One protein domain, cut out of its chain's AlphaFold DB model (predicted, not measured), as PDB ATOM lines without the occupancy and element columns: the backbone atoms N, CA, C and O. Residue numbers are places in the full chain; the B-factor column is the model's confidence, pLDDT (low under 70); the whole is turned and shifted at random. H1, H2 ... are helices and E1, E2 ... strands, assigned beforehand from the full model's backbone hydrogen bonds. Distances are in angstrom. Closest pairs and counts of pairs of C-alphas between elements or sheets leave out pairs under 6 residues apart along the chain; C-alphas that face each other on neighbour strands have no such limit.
ATOM      1  N   ASP A  34      60.653 -41.860 -35.663       82.44
ATOM      2  CA  ASP A  34      60.140 -40.860 -34.721       82.44
ATOM      3  C   ASP A  34      58.616 -40.883 -34.841       82.44
ATOM      4  O   ASP A  34      58.080 -40.547 -35.900       82.44
ATOM      5  N   ALA A  35      57.912 -41.317 -33.795       85.56
ATOM      6  CA  ALA A  35      56.459 -41.432 -33.817       85.56
ATOM      7  C   ALA A  35      55.779 -40.114 -34.206       85.56
ATOM      8  O   ALA A  35      54.699 -40.136 -34.788       85.56
ATOM      9  N   LEU A  36      56.411 -38.967 -33.942       89.75
ATOM     10  CA  LEU A  36      55.857 -37.659 -34.292       89.75
ATOM     11  C   LEU A  36      55.971 -37.315 -35.775       89.75
ATOM     12  O   LEU A  36      55.246 -36.437 -36.238       89.75
ATOM     13  N   SER A  37      56.776 -38.057 -36.539       89.56
ATOM     14  CA  SER A  37      56.869 -37.881 -37.993       89.56
ATOM     15  C   SER A  37      55.552 -38.149 -38.725       89.56
ATOM     16  O   SER A  37      55.367 -37.682 -39.848       89.56
ATOM     17  N   ILE A  38      54.579 -38.814 -38.081       88.38
ATOM     18  CA  ILE A  38      53.221 -38.964 -38.626       88.38
ATOM     19  C   ILE A  38      52.570 -37.608 -38.938       88.38
ATOM     20  O   ILE A  38      51.718 -37.523 -39.822       88.38
ATOM     21  N   PHE A  39      52.973 -36.538 -38.245       90.00
ATOM     22  CA  PHE A  39      52.440 -35.193 -38.449       90.00
ATOM     23  C   PHE A  39      53.145 -34.405 -39.561       90.00
ATOM     24  O   PHE A  39      52.597 -33.391 -39.990       90.00
ATOM     25  N   ASP A  40      54.298 -34.863 -40.056       87.81
ATOM     26  CA  ASP A  40      55.104 -34.126 -41.043       87.81
ATOM     27  C   ASP A  40      54.552 -34.240 -42.477       87.81
ATOM     28  O   ASP A  40      54.852 -33.408 -43.334       87.81
ATOM     29  N   GLY A  41      53.741 -35.268 -42.756       79.75
ATOM     30  CA  GLY A  41      53.107 -35.486 -44.061       79.75
ATOM     31  C   GLY A  41      51.813 -34.692 -44.268       79.75
ATOM     32  O   GLY A  41      51.215 -34.195 -43.314       79.75
ATOM     33  N   GLU A  42      51.334 -34.612 -45.514       80.31
ATOM     34  CA  GLU A  42      50.004 -34.056 -45.803       80.31
ATOM     35  C   GLU A  42      48.895 -34.916 -45.161       80.31
ATOM     36  O   GLU A  42      48.965 -36.145 -45.222       80.31
ATOM     37  N   PRO A  43      47.860 -34.302 -44.551       77.50
ATOM     38  CA  PRO A  43      46.735 -35.044 -43.992       77.50
ATOM     39  C   PRO A  43      45.958 -35.770 -45.092       77.50
ATOM     40  O   PRO A  43      45.540 -35.169 -46.087       77.50
ATOM     41  N   SER A  44      45.695 -37.053 -44.875       75.00
ATOM     42  CA  SER A  44      44.761 -37.827 -45.688       75.00
ATOM     43  C   SER A  44      43.310 -37.380 -45.450       75.00
ATOM     44  O   SER A  44      43.000 -36.621 -44.529       75.00
ATOM     45  N   GLY A  45      42.373 -37.855 -46.277       70.12
ATOM     46  CA  GLY A  45      40.942 -37.612 -46.047       70.12
ATOM     47  C   GLY A  45      40.439 -38.182 -44.713       70.12
ATOM     48  O   GLY A  45      39.530 -37.616 -44.110       70.12
ATOM     49  N   GLU A  46      41.063 -39.257 -44.232       66.88
ATOM     50  CA  GLU A  46      40.742 -39.922 -42.964       66.88
ATOM     51  C   GLU A  46      41.239 -39.114 -41.755       66.88
ATOM     52  O   GLU A  46      40.634 -39.163 -40.689       66.88
ATOM     53  N   ASP A  47      42.270 -38.287 -41.946       70.44
ATOM     54  CA  ASP A  47      42.859 -37.416 -40.922       70.44
ATOM     55  C   ASP A  47      42.043 -36.145 -40.653       70.44
ATOM     56  O   ASP A  47      42.347 -35.388 -39.732       70.44
ATOM     57  N   ARG A  48      40.988 -35.890 -41.436       66.56
ATOM     58  CA  ARG A  48      40.129 -34.698 -41.314       66.56
ATOM     59  C   ARG A  48      39.098 -34.800 -40.192       66.56
ATOM     60  O   ARG A  48      38.031 -34.191 -40.272       66.56
ATOM     61  N   TRP A  49      39.381 -35.576 -39.155       69.19
ATOM     62  CA  TRP A  49      38.532 -35.578 -37.978       69.19
ATOM     63  C   TRP A  49      38.694 -34.261 -37.217       69.19
ATOM     64  O   TRP A  49      39.768 -33.937 -36.718       69.19
ATOM     65  N   THR A  50      37.600 -33.517 -37.101       61.31
ATOM     66  CA  THR A  50      37.463 -32.415 -36.151       61.31
ATOM     67  C   THR A  50      36.456 -32.845 -35.100       61.31
ATOM     68  O   THR A  50      35.289 -33.073 -35.426       61.31
ATOM     69  N   SER A  51      36.892 -32.980 -33.848       63.56
ATOM     70  CA  SER A  51      35.959 -33.156 -32.735       63.56
ATOM     71  C   SER A  51      34.956 -32.004 -32.725       63.56
ATOM     72  O   SER A  51      35.370 -30.851 -32.760       63.56
ATOM     73  N   THR A  52      33.660 -32.282 -32.613       55.34
ATOM     74  CA  THR A  52      32.651 -31.236 -32.361       55.34
ATOM     75  C   THR A  52      32.772 -30.641 -30.959       55.34
ATOM     76  O   THR A  52      32.255 -29.557 -30.707       55.34
ATOM     77  N   ASN A  53      33.472 -31.331 -30.051       60.09
ATOM     78  CA  ASN A  53      33.657 -30.911 -28.663       60.09
ATOM     79  C   ASN A  53      34.754 -29.847 -28.502       60.09
ATOM     80  O   ASN A  53      34.836 -29.214 -27.452       60.09
ATOM     81  N   PHE A  54      35.594 -29.641 -29.524       65.19
ATOM     82  CA  PHE A  54      36.708 -28.696 -29.474       65.19
ATOM     83  C   PHE A  54      36.696 -27.778 -30.687       65.19
ATOM     84  O   PHE A  54      36.400 -28.187 -31.808       65.19
ATOM     85  N   ALA A  55      37.047 -26.515 -30.462       63.22
ATOM     86  CA  ALA A  55      37.127 -25.549 -31.538       63.22
ATOM     87  C   ALA A  55      38.235 -25.953 -32.528       63.22
ATOM     88  O   ALA A  55      39.344 -26.312 -32.131       63.22
ATOM     89  N   ALA A  56      37.941 -25.884 -33.829       66.88
ATOM     90  CA  ALA A  56      38.859 -26.339 -34.876       66.88
ATOM     91  C   ALA A  56      40.225 -25.627 -34.839       66.88
ATOM     92  O   ALA A  56      41.230 -26.213 -35.218       66.88
ATOM     93  N   ASN A  57      40.282 -24.387 -34.341       74.75
ATOM     94  CA  ASN A  57      41.519 -23.620 -34.176       74.75
ATOM     95  C   ASN A  57      42.411 -24.110 -33.023       74.75
ATOM     96  O   ASN A  57      43.578 -23.729 -32.968       74.75
ATOM     97  N   SER A  58      41.887 -24.922 -32.104       82.12
ATOM     98  CA  SER A  58      42.678 -25.529 -31.033       82.12
ATOM     99  C   SER A  58      43.422 -26.781 -31.501       82.12
ATOM    100  O   SER A  58      44.458 -27.112 -30.928       82.12
ATOM    101  N   ILE A  59      42.936 -27.444 -32.555       86.75
ATOM    102  CA  ILE A  59      43.542 -28.648 -33.131       86.75
ATOM    103  C   ILE A  59      44.564 -28.247 -34.199       86.75
ATOM    104  O   ILE A  59      44.226 -27.630 -35.204       86.75
ATOM    105  N   LEU A  60      45.825 -28.617 -33.985       88.06
ATOM    106  CA  LEU A  60      46.930 -28.320 -34.898       88.06
ATOM    107  C   LEU A  60      47.074 -29.390 -35.982       88.06
ATOM    108  O   LEU A  60      47.324 -29.069 -37.142       88.06
ATOM    109  N   ALA A  61      46.942 -30.662 -35.605       89.31
ATOM    110  CA  ALA A  61      47.011 -31.784 -36.531       89.31
ATOM    111  C   ALA A  61      46.329 -33.025 -35.951       89.31
ATOM    112  O   ALA A  61      46.347 -33.253 -34.744       89.31
ATOM    113  N   THR A  62      45.801 -33.872 -36.826       90.69
ATOM    114  CA  THR A  62      45.182 -35.149 -36.461       90.69
ATOM    115  C   THR A  62      45.699 -36.229 -37.390       90.69
ATOM    116  O   THR A  62      45.824 -35.986 -38.587       90.69
ATOM    117  N   ARG A  63      46.048 -37.399 -36.857       91.94
ATOM    118  CA  ARG A  63      46.533 -38.540 -37.641       91.94
ATOM    119  C   ARG A  63      45.923 -39.827 -37.134       91.94
ATOM    120  O   ARG A  63      45.980 -40.081 -35.931       91.94
ATOM    121  N   ARG A  64      45.354 -40.648 -38.017       91.25
ATOM    122  CA  ARG A  64      44.886 -41.981 -37.612       91.25
ATOM    123  C   ARG A  64      46.090 -42.860 -37.275       91.25
ATOM    124  O   ARG A  64      47.004 -42.995 -38.082       91.25
ATOM    125  N   ILE A  65      46.075 -43.464 -36.091       91.00
ATOM    126  CA  ILE A  65      47.165 -44.314 -35.588       91.00
ATOM    127  C   ILE A  65      46.756 -45.780 -35.421       91.00
ATOM    128  O   ILE A  65      47.623 -46.646 -35.381       91.00
ATOM    129  N   ALA A  66      45.454 -46.069 -35.339       93.00
ATOM    130  CA  ALA A  66      44.936 -47.430 -35.249       93.00
ATOM    131  C   ALA A  66      43.447 -47.509 -35.630       93.00
ATOM    132  O   ALA A  66      42.745 -46.497 -35.709       93.00
ATOM    133  N   THR A  67      42.966 -48.740 -35.802       93.12
ATOM    134  CA  THR A  67      41.546 -49.079 -35.952       93.12
ATOM    135  C   THR A  67      41.233 -50.283 -35.068       93.12
ATOM    136  O   THR A  67      42.013 -51.234 -35.019       93.12
ATOM    137  N   LEU A  68      40.092 -50.250 -34.382       93.62
ATOM    138  CA  LEU A  68      39.567 -51.324 -33.544       93.62
ATOM    139  C   LEU A  68      38.086 -51.529 -33.888       93.62
ATOM    140  O   LEU A  68      37.231 -50.740 -33.487       93.62
ATOM    141  N   GLY A  69      37.782 -52.571 -34.662       92.31
ATOM    142  CA  GLY A  69      36.422 -52.809 -35.155       92.31
ATOM    143  C   GLY A  69      35.905 -51.633 -35.992       92.31
ATOM    144  O   GLY A  69      36.510 -51.275 -37.000       92.31
ATOM    145  N   ASP A  70      34.794 -51.031 -35.563       90.44
ATOM    146  CA  ASP A  70      34.176 -49.839 -36.163       90.44
ATOM    147  C   ASP A  70      34.756 -48.508 -35.642       90.44
ATOM    148  O   ASP A  70      34.280 -47.435 -36.013       90.44
ATOM    149  N   THR A  71      35.746 -48.566 -34.748       92.12
ATOM    150  CA  THR A  71      36.329 -47.395 -34.089       92.12
ATOM    151  C   THR A  71      37.688 -47.053 -34.689       92.12
ATOM    152  O   THR A  71      38.614 -47.861 -34.686       92.12
ATOM    153  N   GLU A  72      37.835 -45.825 -35.169       92.56
ATOM    154  CA  GLU A  72      39.111 -45.265 -35.613       92.56
ATOM    155  C   GLU A  72      39.752 -44.465 -34.486       92.56
ATOM    156  O   GLU A  72      39.068 -43.702 -33.808       92.56
ATOM    157  N   ILE A  73      41.061 -44.620 -34.294       92.38
ATOM    158  CA  ILE A  73      41.810 -44.001 -33.197       92.38
ATOM    159  C   ILE A  73      42.858 -43.066 -33.779       92.38
ATOM    160  O   ILE A  73      43.609 -43.430 -34.689       92.38
ATOM    161  N   PHE A  74      42.918 -41.860 -33.230       92.12
ATOM    162  CA  PHE A  74      43.705 -40.757 -33.753       92.12
ATOM    163  C   PHE A  74      44.687 -40.232 -32.712       92.12
ATOM    164  O   PHE A  74      44.324 -40.038 -31.553       92.12
ATOM    165  N   ALA A  75      45.905 -39.933 -33.151       92.06
ATOM    166  CA  ALA A  75      46.789 -39.004 -32.471       92.06
ATOM    167  C   ALA A  75      46.392 -37.577 -32.856       92.06
ATOM    168  O   ALA A  75      46.180 -37.267 -34.031       92.06
ATOM    169  N   VAL A  76      46.291 -36.703 -31.864       91.44
ATOM    170  CA  VAL A  76      45.832 -35.326 -32.034       91.44
ATOM    171  C   VAL A  76      46.848 -34.396 -31.395       91.44
ATOM    172  O   VAL A  76      47.078 -34.453 -30.191       91.44
ATOM    173  N   ARG A  77      47.448 -33.524 -32.201       91.81
ATOM    174  CA  ARG A  77      48.271 -32.413 -31.732       91.81
ATOM    175  C   ARG A  77      47.373 -31.199 -31.547       91.81
ATOM    176  O   ARG A  77      46.662 -30.810 -32.474       91.81
ATOM    177  N   SER A  78      47.392 -30.606 -30.363       90.38
ATOM    178  CA  SER A  78      46.446 -29.570 -29.946       90.38
ATOM    179  C   SER A  78      47.139 -28.506 -29.099       90.38
ATOM    180  O   SER A  78      48.160 -28.773 -28.480       90.38
ATOM    181  N   THR A  79      46.578 -27.301 -29.051       90.31
ATOM    182  CA  THR A  79      46.963 -26.243 -28.094       90.31
ATOM    183  C   THR A  79      46.075 -26.227 -26.853       90.31
ATOM    184  O   THR A  79      46.194 -25.337 -26.018       90.31
ATOM    185  N   VAL A  80      45.167 -27.194 -26.726       86.19
ATOM    186  CA  VAL A  80      44.349 -27.416 -25.531       86.19
ATOM    187  C   VAL A  80      44.356 -28.890 -25.159       86.19
ATOM    188  O   VAL A  80      44.326 -29.765 -26.031       86.19
ATOM    189  N   ASP A  81      44.365 -29.163 -23.864       84.25
ATOM    190  CA  ASP A  81      44.146 -30.499 -23.332       84.25
ATOM    191  C   ASP A  81      42.680 -30.901 -23.572       84.25
ATOM    192  O   ASP A  81      41.748 -30.212 -23.157       84.25
ATOM    193  N   MET A  82      42.469 -32.006 -24.289       79.25
ATOM    194  CA  MET A  82      41.145 -32.459 -24.735       79.25
ATOM    195  C   MET A  82      40.297 -33.097 -23.627       79.25
ATOM    196  O   MET A  82      39.186 -33.548 -23.891       79.25
ATOM    197  N   TRP A  83      40.803 -33.182 -22.401       73.94
ATOM    198  CA  TRP A  83      40.024 -33.629 -21.252       73.94
ATOM    199  C   TRP A  83      39.543 -32.435 -20.425       73.94
ATOM    200  O   TRP A  83      38.357 -32.269 -20.157       73.94
ATOM    201  N   SER A  84      40.486 -31.584 -20.037       75.81
ATOM    202  CA  SER A  84      40.295 -30.462 -19.121       75.81
ATOM    203  C   SER A  84      39.945 -29.147 -19.819       75.81
ATOM    204  O   SER A  84      39.511 -28.204 -19.160       75.81
ATOM    205  N   GLY A  85      40.166 -29.051 -21.132       78.25
ATOM    206  CA  GLY A  85      40.035 -27.813 -21.903       78.25
ATOM    207  C   GLY A  85      41.111 -26.770 -21.585       78.25
ATOM    208  O   GLY A  85      41.022 -25.638 -22.063       78.25
ATOM    209  N   MET A  86      42.117 -27.112 -20.773       80.12
ATOM    210  CA  MET A  86      43.162 -26.170 -20.382       80.12
ATOM    211  C   MET A  86      44.075 -25.838 -21.570       80.12
ATOM    212  O   MET A  86      44.449 -26.737 -22.325       80.12
ATOM    213  N   PRO A  87      44.455 -24.562 -21.752       84.69
ATOM    214  CA  PRO A  87      45.351 -24.165 -22.825       84.69
ATOM    215  C   PRO A  87      46.799 -24.578 -22.540       84.69
ATOM    216  O   PRO A  87      47.313 -24.388 -21.441       84.69
ATOM    217  N   HIS A  88      47.458 -25.050 -23.590       86.00
ATOM    218  CA  HIS A  88      48.861 -25.434 -23.666       86.00
ATOM    219  C   HIS A  88      49.484 -24.793 -24.912       86.00
ATOM    220  O   HIS A  88      49.506 -25.411 -25.982       86.00
ATOM    221  N   PRO A  89      49.943 -23.531 -24.824       82.44
ATOM    222  CA  PRO A  89      50.529 -22.810 -25.957       82.44
ATOM    223  C   PRO A  89      51.708 -23.538 -26.618       82.44
ATOM    224  O   PRO A  89      51.946 -23.375 -27.811       82.44
ATOM    225  N   GLU A  90      52.437 -24.339 -25.845       83.12
ATOM    226  CA  GLU A  90      53.549 -25.186 -26.276       83.12
ATOM    227  C   GLU A  90      53.127 -26.423 -27.084       83.12
ATOM    228  O   GLU A  90      53.971 -27.051 -27.718       83.12
ATOM    229  N   GLY A  91      51.835 -26.751 -27.091       87.62
ATOM    230  CA  GLY A  91      51.287 -27.932 -27.738       87.62
ATOM    231  C   GLY A  91      51.257 -29.165 -26.833       87.62
ATOM    232  O   GLY A  91      52.163 -29.439 -26.044       87.62
ATOM    233  N   VAL A  92      50.195 -29.946 -26.985       91.94
ATOM    234  CA  VAL A  92      49.992 -31.250 -26.353       91.94
ATOM    235  C   VAL A  92      49.605 -32.288 -27.395       91.94
ATOM    236  O   VAL A  92      49.018 -31.982 -28.435       91.94
ATOM    237  N   LEU A  93      49.944 -33.534 -27.094       92.50
ATOM    238  CA  LEU A  93      49.549 -34.721 -27.827       92.50
ATOM    239  C   LEU A  93      48.486 -35.457 -27.033       92.50
ATOM    240  O   LEU A  93      48.708 -35.839 -25.888       92.50
ATOM    241  N   CYS A  94      47.355 -35.684 -27.674       91.69
ATOM    242  CA  CYS A  94      46.226 -36.414 -27.138       91.69
ATOM    243  C   CYS A  94      45.940 -37.626 -28.026       91.69
ATOM    244  O   CYS A  94      46.290 -37.649 -29.209       91.69
ATOM    245  N   VAL A  95      45.236 -38.607 -27.475       91.25
ATOM    246  CA  VAL A  95      44.557 -39.638 -28.268       91.25
ATOM    247  C   VAL A  95      43.069 -39.350 -28.316       91.25
ATOM    248  O   VAL A  95      42.496 -38.883 -27.335       91.25
ATOM    249  N   SER A  96      42.428 -39.628 -29.443       90.31
ATOM    250  CA  SER A  96      40.975 -39.559 -29.579       90.31
ATOM    251  C   SER A  96      40.459 -40.698 -30.449       90.31
ATOM    252  O   SER A  96      41.247 -41.461 -31.006       90.31
ATOM    253  N   ALA A  97      39.140 -40.826 -30.560       90.31
ATOM    254  CA  ALA A  97      38.517 -41.829 -31.404       90.31
ATOM    255  C   ALA A  97      37.220 -41.342 -32.049       90.31
ATOM    256  O   ALA A  97      36.543 -40.438 -31.552       90.31
ATOM    257  N   ARG A  98      36.873 -41.993 -33.158       87.19
ATOM    258  CA  ARG A  98      35.616 -41.831 -33.889       87.19
ATOM    259  C   ARG A  98      34.977 -43.199 -34.098       87.19
ATOM    260  O   ARG A  98      35.636 -44.114 -34.577       87.19
ATOM    261  N   SER A  99      33.683 -43.300 -33.819       88.19
ATOM    262  CA  SER A  99      32.808 -44.379 -34.292       88.19
ATOM    263  C   SER A  99      31.525 -43.745 -34.845       88.19
ATOM    264  O   SER A  99      31.157 -42.653 -34.396       88.19
ATOM    265  N   PRO A 100      30.825 -44.389 -35.798       81.25
ATOM    266  CA  PRO A 100      29.538 -43.911 -36.299       81.25
ATOM    267  C   PRO A 100      28.462 -43.734 -35.221       81.25
ATOM    268  O   PRO A 100      27.518 -42.987 -35.446       81.25
ATOM    269  N   ARG A 101      28.573 -44.435 -34.083       78.88
ATOM    270  CA  ARG A 101      27.527 -44.479 -33.046       78.88
ATOM    271  C   ARG A 101      27.952 -43.945 -31.685       78.88
ATOM    272  O   ARG A 101      27.107 -43.837 -30.806       78.88
ATOM    273  N   LEU A 102      29.231 -43.635 -31.481       83.56
ATOM    274  CA  LEU A 102      29.770 -43.307 -30.158       83.56
ATOM    275  C   LEU A 102      30.481 -41.951 -30.155       83.56
ATOM    276  O   LEU A 102      31.119 -41.560 -31.138       83.56
ATOM    277  N   VAL A 103      30.396 -41.249 -29.026       80.62
ATOM    278  CA  VAL A 103      31.237 -40.089 -28.702       80.62
ATOM    279  C   VAL A 103      32.278 -40.531 -27.699       80.62
ATOM    280  O   VAL A 103      31.929 -41.000 -26.622       80.62
ATOM    281  N   PHE A 104      33.552 -40.345 -28.036       85.25
ATOM    282  CA  PHE A 104      34.661 -40.666 -27.149       85.25
ATOM    283  C   PHE A 104      35.166 -39.434 -26.399       85.25
ATOM    284  O   PHE A 104      35.398 -38.375 -26.987       85.25
ATOM    285  N   PHE A 105      35.426 -39.621 -25.111       81.81
ATOM    286  CA  PHE A 105      36.142 -38.700 -24.241       81.81
ATOM    287  C   PHE A 105      37.541 -39.249 -23.981       81.81
ATOM    288  O   PHE A 105      37.709 -40.418 -23.626       81.81
ATOM    289  N   SER A 106      38.545 -38.399 -24.177       80.81
ATOM    290  CA  SER A 106      39.942 -38.734 -23.910       80.81
ATOM    291  C   SER A 106      40.313 -38.344 -22.495       80.81
ATOM    292  O   SER A 106      39.918 -37.278 -22.045       80.81
ATOM    293  N   THR A 107      41.092 -39.176 -21.807       70.12
ATOM    294  CA  THR A 107      41.563 -38.894 -20.438       70.12
ATOM    295  C   THR A 107      43.063 -38.612 -20.352       70.12
ATOM    296  O   THR A 107      43.590 -38.453 -19.253       70.12
ATOM    297  N   GLY A 108      43.778 -38.553 -21.481       68.81
ATOM    298  CA  GLY A 108      45.235 -38.437 -21.467       68.81
ATOM    299  C   GLY A 108      45.789 -37.644 -22.637       68.81
ATOM    300  O   GLY A 108      45.947 -38.187 -23.732       68.81
ATOM    301  N   CYS A 109      46.141 -36.387 -22.372       87.44
ATOM    302  CA  CYS A 109      47.092 -35.641 -23.179       87.44
ATOM    303  C   CYS A 109      48.428 -35.530 -22.437       87.44
ATOM    304  O   CYS A 109      48.480 -35.507 -21.207       87.44
ATOM    305  N   VAL A 110      49.520 -35.450 -23.184       89.62
ATOM    306  CA  VAL A 110      50.864 -35.200 -22.654       89.62
ATOM    307  C   VAL A 110      51.553 -34.141 -23.503       89.62
ATOM    308  O   VAL A 110      51.218 -33.964 -24.673       89.62
ATOM    309  N   SER A 111      52.534 -33.433 -22.953       89.94
ATOM    310  CA  SER A 111      53.380 -32.567 -23.778       89.94
ATOM    311  C   SER A 111      54.238 -33.400 -24.738       89.94
ATOM    312  O   SER A 111      54.529 -34.571 -24.482       89.94
ATOM    313  N   GLU A 112      54.698 -32.795 -25.834       88.88
ATOM    314  CA  GLU A 112      55.599 -33.471 -26.782       88.88
ATOM    315  C   GLU A 112      56.898 -33.951 -26.131       88.88
ATOM    316  O   GLU A 112      57.397 -35.021 -26.471       88.88
ATOM    317  N   THR A 113      57.429 -33.191 -25.170       87.00
ATOM    318  CA  THR A 113      58.617 -33.586 -24.404       87.00
ATOM    319  C   THR A 113      58.368 -34.881 -23.640       87.00
ATOM    320  O   THR A 113      59.134 -35.830 -23.781       87.00
ATOM    321  N   VAL A 114      57.257 -34.956 -22.895       88.81
ATOM    322  CA  VAL A 114      56.884 -36.165 -22.145       88.81
ATOM    323  C   VAL A 114      56.644 -37.334 -23.097       88.81
ATOM    324  O   VAL A 114      57.097 -38.446 -22.833       88.81
ATOM    325  N   PHE A 115      55.996 -37.085 -24.236       91.44
ATOM    326  CA  PHE A 115      55.772 -38.116 -25.239       91.44
ATOM    327  C   PHE A 115      57.079 -38.683 -25.801       91.44
ATOM    328  O   PHE A 115      57.209 -39.896 -25.910       91.44
ATOM    329  N   ARG A 116      58.064 -37.845 -26.142       90.19
ATOM    330  CA  ARG A 116      59.351 -38.320 -26.684       90.19
ATOM    331  C   ARG A 116      60.126 -39.182 -25.682       90.19
ATOM    332  O   ARG A 116      60.846 -40.084 -26.099       90.19
ATOM    333  N   GLU A 117      59.975 -38.925 -24.385       87.94
ATOM    334  CA  GLU A 117      60.675 -39.655 -23.319       87.94
ATOM    335  C   GLU A 117      59.944 -40.932 -22.875       87.94
ATOM    336  O   GLU A 117      60.583 -41.944 -22.573       87.94
ATOM    337  N   HIS A 118      58.610 -40.902 -22.821       87.25
ATOM    338  CA  HIS A 118      57.809 -41.937 -22.155       87.25
ATOM    339  C   HIS A 118      56.639 -42.478 -22.988       87.25
ATOM    340  O   HIS A 118      56.021 -43.474 -22.605       87.25
ATOM    341  N   GLY A 119      56.343 -41.858 -24.127       91.00
ATOM    342  CA  GLY A 119      55.153 -42.128 -24.920       91.00
ATOM    343  C   GLY A 119      53.886 -41.579 -24.267       91.00
ATOM    344  O   GLY A 119      53.926 -40.733 -23.373       91.00
ATOM    345  N   LEU A 120      52.744 -42.079 -24.723       91.19
ATOM    346  CA  LEU A 120      51.422 -41.754 -24.204       91.19
ATOM    347  C   LEU A 120      50.713 -43.037 -23.779       91.19
ATOM    348  O   LEU A 120      50.707 -44.037 -24.495       91.19
ATOM    349  N   ARG A 121      50.070 -42.985 -22.613       89.38
ATOM    350  CA  ARG A 121      49.090 -43.980 -22.173       89.38
ATOM    351  C   ARG A 121      47.792 -43.252 -21.873       89.38
ATOM    352  O   ARG A 121      47.788 -42.339 -21.055       89.38
ATOM    353  N   GLY A 122      46.724 -43.631 -22.557       85.00
ATOM    354  CA  GLY A 122      45.434 -42.960 -22.468       85.00
ATOM    355  C   GLY A 122      44.285 -43.952 -22.406       85.00
ATOM    356  O   GLY A 122      44.414 -45.107 -22.818       85.00
ATOM    357  N   VAL A 123      43.154 -43.476 -21.897       87.19
ATOM    358  CA  VAL A 123      41.886 -44.204 -21.913       87.19
ATOM    359  C   VAL A 123      40.864 -43.373 -22.673       87.19
ATOM    360  O   VAL A 123      40.726 -42.171 -22.429       87.19
ATOM    361  N   LEU A 124      40.161 -44.025 -23.591       88.50
ATOM    362  CA  LEU A 124      39.061 -43.474 -24.362       88.50
ATOM    363  C   LEU A 124      37.770 -44.098 -23.834       88.50
ATOM    364  O   LEU A 124      37.544 -45.296 -23.999       88.50
ATOM    365  N   SER A 125      36.942 -43.287 -23.181       86.56
ATOM    366  CA  SER A 125      35.614 -43.693 -22.715       86.56
ATOM    367  C   SER A 125      34.580 -43.192 -23.704       86.56
ATOM    368  O   SER A 125      34.531 -41.995 -23.977       86.56
ATOM    369  N   ALA A 126      33.752 -44.082 -24.225       86.00
ATOM    370  CA  ALA A 126      32.688 -43.742 -25.148       86.00
ATOM    371  C   ALA A 126      31.327 -43.782 -24.466       86.00
ATOM    372  O   ALA A 126      31.053 -44.688 -23.682       86.00
ATOM    373  N   ILE A 127      30.474 -42.835 -24.827       78.69
ATOM    374  CA  ILE A 127      29.026 -42.904 -24.619       78.69
ATOM    375  C   ILE A 127      28.353 -43.017 -25.989       78.69
ATOM    376  O   ILE A 127      28.965 -42.676 -27.008       78.69
ATOM    377  N   GLU A 128      27.109 -43.478 -26.039       75.31
ATOM    378  CA  GLU A 128      26.338 -43.437 -27.282       75.31
ATOM    379  C   GLU A 128      26.165 -41.991 -27.766       75.31
ATOM    380  O   GLU A 128      26.020 -41.075 -26.954       75.31
ATOM    381  N   GLN A 129      26.243 -41.769 -29.084       65.50
ATOM    382  CA  GLN A 129      26.018 -40.448 -29.664       65.50
ATOM    383  C   GLN A 129      24.638 -39.948 -29.248       65.50
ATOM    384  O   GLN A 129      23.638 -40.552 -29.636       65.50
ATOM    385  N   PRO A 130      24.562 -38.868 -28.451       54.69
ATOM    386  CA  PRO A 130      23.281 -38.409 -27.968       54.69
ATOM    387  C   PRO A 130      22.495 -37.837 -29.148       54.69
ATOM    388  O   PRO A 130      22.871 -36.808 -29.706       54.69
ATOM    389  N   SER A 131      21.372 -38.463 -29.504       48.34
ATOM    390  CA  SER A 131      20.317 -37.769 -30.252       48.34
ATOM    391  C   SER A 131      19.552 -36.775 -29.355       48.34
ATOM    392  O   SER A 131      18.782 -35.967 -29.865       48.34
ATOM    393  N   GLY A 132      19.777 -36.824 -28.028       51.12
ATOM    394  CA  GLY A 132      19.075 -36.069 -26.980       51.12
ATOM    395  C   GLY A 132      19.936 -35.804 -25.730       51.12
ATOM    396  O   GLY A 132      21.107 -35.459 -25.859       51.12
ATOM    397  N   PHE A 133      19.396 -35.925 -24.505       45.41
ATOM    398  CA  PHE A 133      20.215 -35.761 -23.286       45.41
ATOM    399  C   PHE A 133      21.329 -36.824 -23.211       45.41
ATOM    400  O   PHE A 133      21.050 -38.000 -23.459       45.41
ATOM    401  N   PRO A 134      22.570 -36.458 -22.837       49.69
ATOM    402  CA  PRO A 134      23.649 -37.423 -22.696       49.69
ATOM    403  C   PRO A 134      23.339 -38.396 -21.556       49.69
ATOM    404  O   PRO A 134      23.218 -38.001 -20.396       49.69
ATOM    405  N   THR A 135      23.248 -39.684 -21.876       53.91
ATOM    406  CA  THR A 135      23.325 -40.735 -20.865       53.91
ATOM    407  C   THR A 135      24.795 -40.881 -20.483       53.91
ATOM    408  O   THR A 135      25.617 -41.246 -21.318       53.91
ATOM    409  N   TRP A 136      25.158 -40.604 -19.230       58.25
ATOM    410  CA  TRP A 136      26.553 -40.665 -18.754       58.25
ATOM    411  C   TRP A 136      27.099 -42.093 -18.590       58.25
ATOM    412  O   TRP A 136      28.105 -42.308 -17.915       58.25
ATOM    413  N   ARG A 137      26.432 -43.083 -19.186       70.31
ATOM    414  CA  ARG A 137      26.851 -44.475 -19.144       70.31
ATOM    415  C   ARG A 137      27.948 -44.705 -20.174       70.31
ATOM    416  O   ARG A 137      27.743 -44.487 -21.364       70.31
ATOM    417  N   THR A 138      29.104 -45.161 -19.706       77.56
ATOM    418  CA  THR A 138      30.169 -45.635 -20.589       77.56
ATOM    419  C   THR A 138      29.693 -46.896 -21.309       77.56
ATOM    420  O   THR A 138      29.414 -47.900 -20.665       77.56
ATOM    421  N   GLU A 139      29.620 -46.838 -22.634       82.62
ATOM    422  CA  GLU A 139      29.244 -47.956 -23.513       82.62
ATOM    423  C   GLU A 139      30.474 -48.675 -24.081       82.62
ATOM    424  O   GLU A 139      30.393 -49.827 -24.498       82.62
ATOM    425  N   ARG A 140      31.633 -48.008 -24.103       86.50
ATOM    426  CA  ARG A 140      32.892 -48.616 -24.540       86.50
ATOM    427  C   ARG A 140      34.082 -47.996 -23.826       86.50
ATOM    428  O   ARG A 140      34.139 -46.778 -23.667       86.50
ATOM    429  N   LEU A 141      35.048 -48.819 -23.434       89.50
ATOM    430  CA  LEU A 141      36.284 -48.369 -22.800       89.50
ATOM    431  C   LEU A 141      37.492 -48.943 -23.541       89.50
ATOM    432  O   LEU A 141      37.713 -50.148 -23.541       89.50
ATOM    433  N   ILE A 142      38.296 -48.076 -24.152       92.06
ATOM    434  CA  ILE A 142      39.485 -48.469 -24.914       92.06
ATOM    435  C   ILE A 142      40.724 -47.911 -24.227       92.06
ATOM    436  O   ILE A 142      40.774 -46.731 -23.884       92.06
ATOM    437  N   THR A 143      41.758 -48.732 -24.080       92.94
ATOM    438  CA  THR A 143      43.089 -48.258 -23.690       92.94
ATOM    439  C   THR A 143      43.980 -48.119 -24.908       92.94
ATOM    440  O   THR A 143      43.931 -48.934 -25.830       92.94
ATOM    441  N   VAL A 144      44.792 -47.067 -24.909       92.75
ATOM    442  CA  VAL A 144      45.754 -46.784 -25.972       92.75
ATOM    443  C   VAL A 144      47.119 -46.568 -25.342       92.75
ATOM    444  O   VAL A 144      47.284 -45.723 -24.461       92.75
ATOM    445  N   VAL A 145      48.107 -47.321 -25.812       94.19
ATOM    446  CA  VAL A 145      49.521 -47.117 -25.501       94.19
ATOM    447  C   VAL A 145      50.228 -46.773 -26.798       94.19
ATOM    448  O   VAL A 145      50.267 -47.586 -27.716       94.19
ATOM    449  N   TRP A 146      50.784 -45.570 -26.873       93.12
ATOM    450  CA  TRP A 146      51.526 -45.095 -28.031       93.12
ATOM    451  C   TRP A 146      52.966 -44.786 -27.633       93.12
ATOM    452  O   TRP A 146      53.229 -43.915 -26.805       93.12
ATOM    453  N   SER A 147      53.901 -45.543 -28.192       93.19
ATOM    454  CA  SER A 147      55.324 -45.423 -27.888       93.19
ATOM    455  C   SER A 147      55.993 -44.278 -28.665       93.19
ATOM    456  O   SER A 147      55.573 -43.963 -29.783       93.19
ATOM    457  N   PRO A 148      57.107 -43.722 -28.151       90.81
ATOM    458  CA  PRO A 148      57.909 -42.737 -28.885       90.81
ATOM    459  C   PRO A 148      58.479 -43.271 -30.210       90.81
ATOM    460  O   PRO A 148      58.836 -42.496 -31.094       90.81
ATOM    461  N   THR A 149      58.582 -44.596 -30.346       90.62
ATOM    462  CA  THR A 149      59.128 -45.292 -31.520       90.62
ATOM    463  C   THR A 149      58.071 -45.630 -32.574       90.62
ATOM    464  O   THR A 149      58.394 -46.236 -33.592       90.62
ATOM    465  N   GLY A 150      56.805 -45.285 -32.322       87.50
ATOM    466  CA  GLY A 150      55.707 -45.385 -33.284       87.50
ATOM    467  C   GLY A 150      54.821 -46.617 -33.121       87.50
ATOM    468  O   GLY A 150      53.781 -46.690 -33.764       87.50
ATOM    469  N   GLU A 151      55.177 -47.558 -32.245       92.62
ATOM    470  CA  GLU A 151      54.315 -48.692 -31.901       92.62
ATOM    471  C   GLU A 151      53.073 -48.205 -31.148       92.62
ATOM    472  O   GLU A 151      53.188 -47.414 -30.204       92.62
ATOM    473  N   VAL A 152      51.902 -48.684 -31.573       93.50
ATOM    474  CA  VAL A 152      50.594 -48.360 -31.002       93.50
ATOM    475  C   VAL A 152      49.900 -49.661 -30.621       93.50
ATOM    476  O   VAL A 152      49.653 -50.510 -31.475       93.50
ATOM    477  N   THR A 153      49.533 -49.779 -29.350       94.94
ATOM    478  CA  THR A 153      48.735 -50.887 -28.827       94.94
ATOM    479  C   THR A 153      47.387 -50.356 -28.381       94.94
ATOM    480  O   THR A 153      47.308 -49.397 -27.612       94.94
ATOM    481  N   VAL A 154      46.326 -50.999 -28.858       94.19
ATOM    482  CA  VAL A 154      44.942 -50.664 -28.533       94.19
ATOM    483  C   VAL A 154      44.265 -51.904 -27.981       94.19
ATOM    484  O   VAL A 154      44.326 -52.961 -28.606       94.19
ATOM    485  N   VAL A 155      43.607 -51.769 -26.832       92.56
ATOM    486  CA  VAL A 155      42.866 -52.867 -26.200       92.56
ATOM    487  C   VAL A 155      41.476 -52.388 -25.809       92.56
ATOM    488  O   VAL A 155      41.341 -51.354 -25.153       92.56
ATOM    489  N   ASP A 156      40.459 -53.150 -26.211       92.25
ATOM    490  CA  ASP A 156      39.090 -52.991 -25.728       92.25
ATOM    491  C   ASP A 156      38.973 -53.627 -24.338       92.25
ATOM    492  O   ASP A 156      39.210 -54.824 -24.192       92.25
ATOM    493  N   LEU A 157      38.648 -52.824 -23.326       87.31
ATOM    494  CA  LEU A 157      38.427 -53.274 -21.950       87.31
ATOM    495  C   LEU A 157      36.949 -53.197 -21.555       87.31
ATOM    496  O   LEU A 157      36.633 -53.232 -20.365       87.31
ATOM    497  N   THR A 158      36.040 -53.050 -22.522       84.69
ATOM    498  CA  THR A 158      34.610 -52.866 -22.247       84.69
ATOM    499  C   THR A 158      34.072 -54.007 -21.397       84.69
ATOM    500  O   THR A 158      33.609 -53.750 -20.294       84.69
ATOM    501  N   ASP A 159      34.251 -55.259 -21.815       80.94
ATOM    502  CA  ASP A 159      33.724 -56.419 -21.080       80.94
ATOM    503  C   ASP A 159      34.435 -56.672 -19.734       80.94
ATOM    504  O   ASP A 159      33.929 -57.401 -18.884       80.94
ATOM    505  N   GLU A 160      35.617 -56.083 -19.523       76.88
ATOM    506  CA  GLU A 160      36.397 -56.241 -18.290       76.88
ATOM    507  C   GLU A 160      36.056 -55.187 -17.225       76.88
ATOM    508  O   GLU A 160      36.238 -55.433 -16.029       76.88
ATOM    509  N   VAL A 161      35.608 -54.000 -17.648       70.38
ATOM    510  CA  VAL A 161      35.461 -52.819 -16.778       70.38
ATOM    511  C   VAL A 161      34.043 -52.252 -16.791       70.38
ATOM    512  O   VAL A 161      33.565 -51.773 -15.761       70.38
TER     513      VAL A 161
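What this domain is: This is residues 34 to 161 of the 296 residues of an uncharacterized protein of Microcella alkaliphila (UniProt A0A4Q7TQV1). Two curled sheets of four strands stand face to face with their strands crossed, a small sandwich whose edges come together on both sides: E4 runs on into E5 on one side, and E1 comes close to E8 on the other. Two short helices, H1 and H2, sit at one end of the sandwich, while H3 lies beside the second sheet. The printed part has 128 residues with three named helices and eight named strands, in the order H1 E1 E2 E3 E4 E5 H2 E6 E7 E8 H3, a mixed class of helices and strands. Both sheets are antiparallel, in the orders E1 E2 E3 E5 and E4 E6 E7 E8. The whole is compact, with a radius of gyration of the C-alphas of 13.9 A and spans of 38 by 30 by 28 A.

Where its parts are: Find C-alpha 35 at (56.459, -41.432, -33.817), where H1 begins; it covers residues 35 to 39. After residues 40 to 58, which have no named element, look for E1 at residues 59 to 68, 23.0 A long. E2, residues 71 to 80, is 23.2 A long and bends by 66 degrees at residue 77. E3, residues 87 to 98, is 23.0 A long and bends by 120 degrees at Glu 90. Then come E4, residues 102 to 106, 12.8 A, and E5, residues 109 to 111, 7.0 A. H2, residues 112 to 118, measures 9.9 A. Find C-alpha 120 at (51.422, -41.754, -24.204); from there E6 runs 25.3 A to residue 128. E7, residues 140 to 146, is 19.3 A long, E8, residues 152 to 156, 13.5 A, and H3, residues 158 to 161, ends at C-alpha 161, (35.461, -52.819, -16.778).

How they stand to each other: Begin with E1, E2 and E3, a meander, each strand the antiparallel neighbour of the one before. In the hairpin E1 and E2, look for N 63 and O 75 within hydrogen-bond range at 2.8 A; in the hairpin E2 and E3, for N 76 and O 94 at 2.8 A. Edge strand E5 is antiparallel to E3, with N 93 and O 110 at 2.8 A. The other sheet begins with edge strand E4, whose N 105 is 2.8 A from O 125 of E6. E6, E7 and E8 form a second meander, with N 122 and O 144 at 2.9 A and N 153 and O 145 at 2.8 A. The two sheets form a sandwich, face to face, their facing parts 8.3 A centre to centre and their strands at 54 degrees. Between them, the closest C-alphas of E3 and E4 are Ser 96 and Ser 106, 5.8 A, and those of E1 and E8 are Ile 65 and Val 152, 7.0 A. H1 and H2 are on the same face of the first sheet, at heights of 8.5 A and 8.7 A over the sheet. H2 lies over E5 and only grazes the other sheet. H3 is on the second sheet but over none of its strands; C-alphas Leu 141 and Thr 158, the closest of E7 and H3, are 4.8 A apart. Every O i to N i+4 pair is within hydrogen-bond range in H2; H1 has 0 of 1, beside 1 of 2 O i to N i+3 pairs, and H3 is too short for an O i to N i+4 pair.

The domain as a whole: The two C-alphas farthest apart, Asp 34 and Gly 132, are 42.1 A apart. The printed part has no cut. The links H1 to E1, 19 residues, and E6 to E7, 11 residues, are long. The mean pLDDT of the printed part is 82.5; look for values under 70 at residues 46, 48 to 56, 108 and 129 to 136.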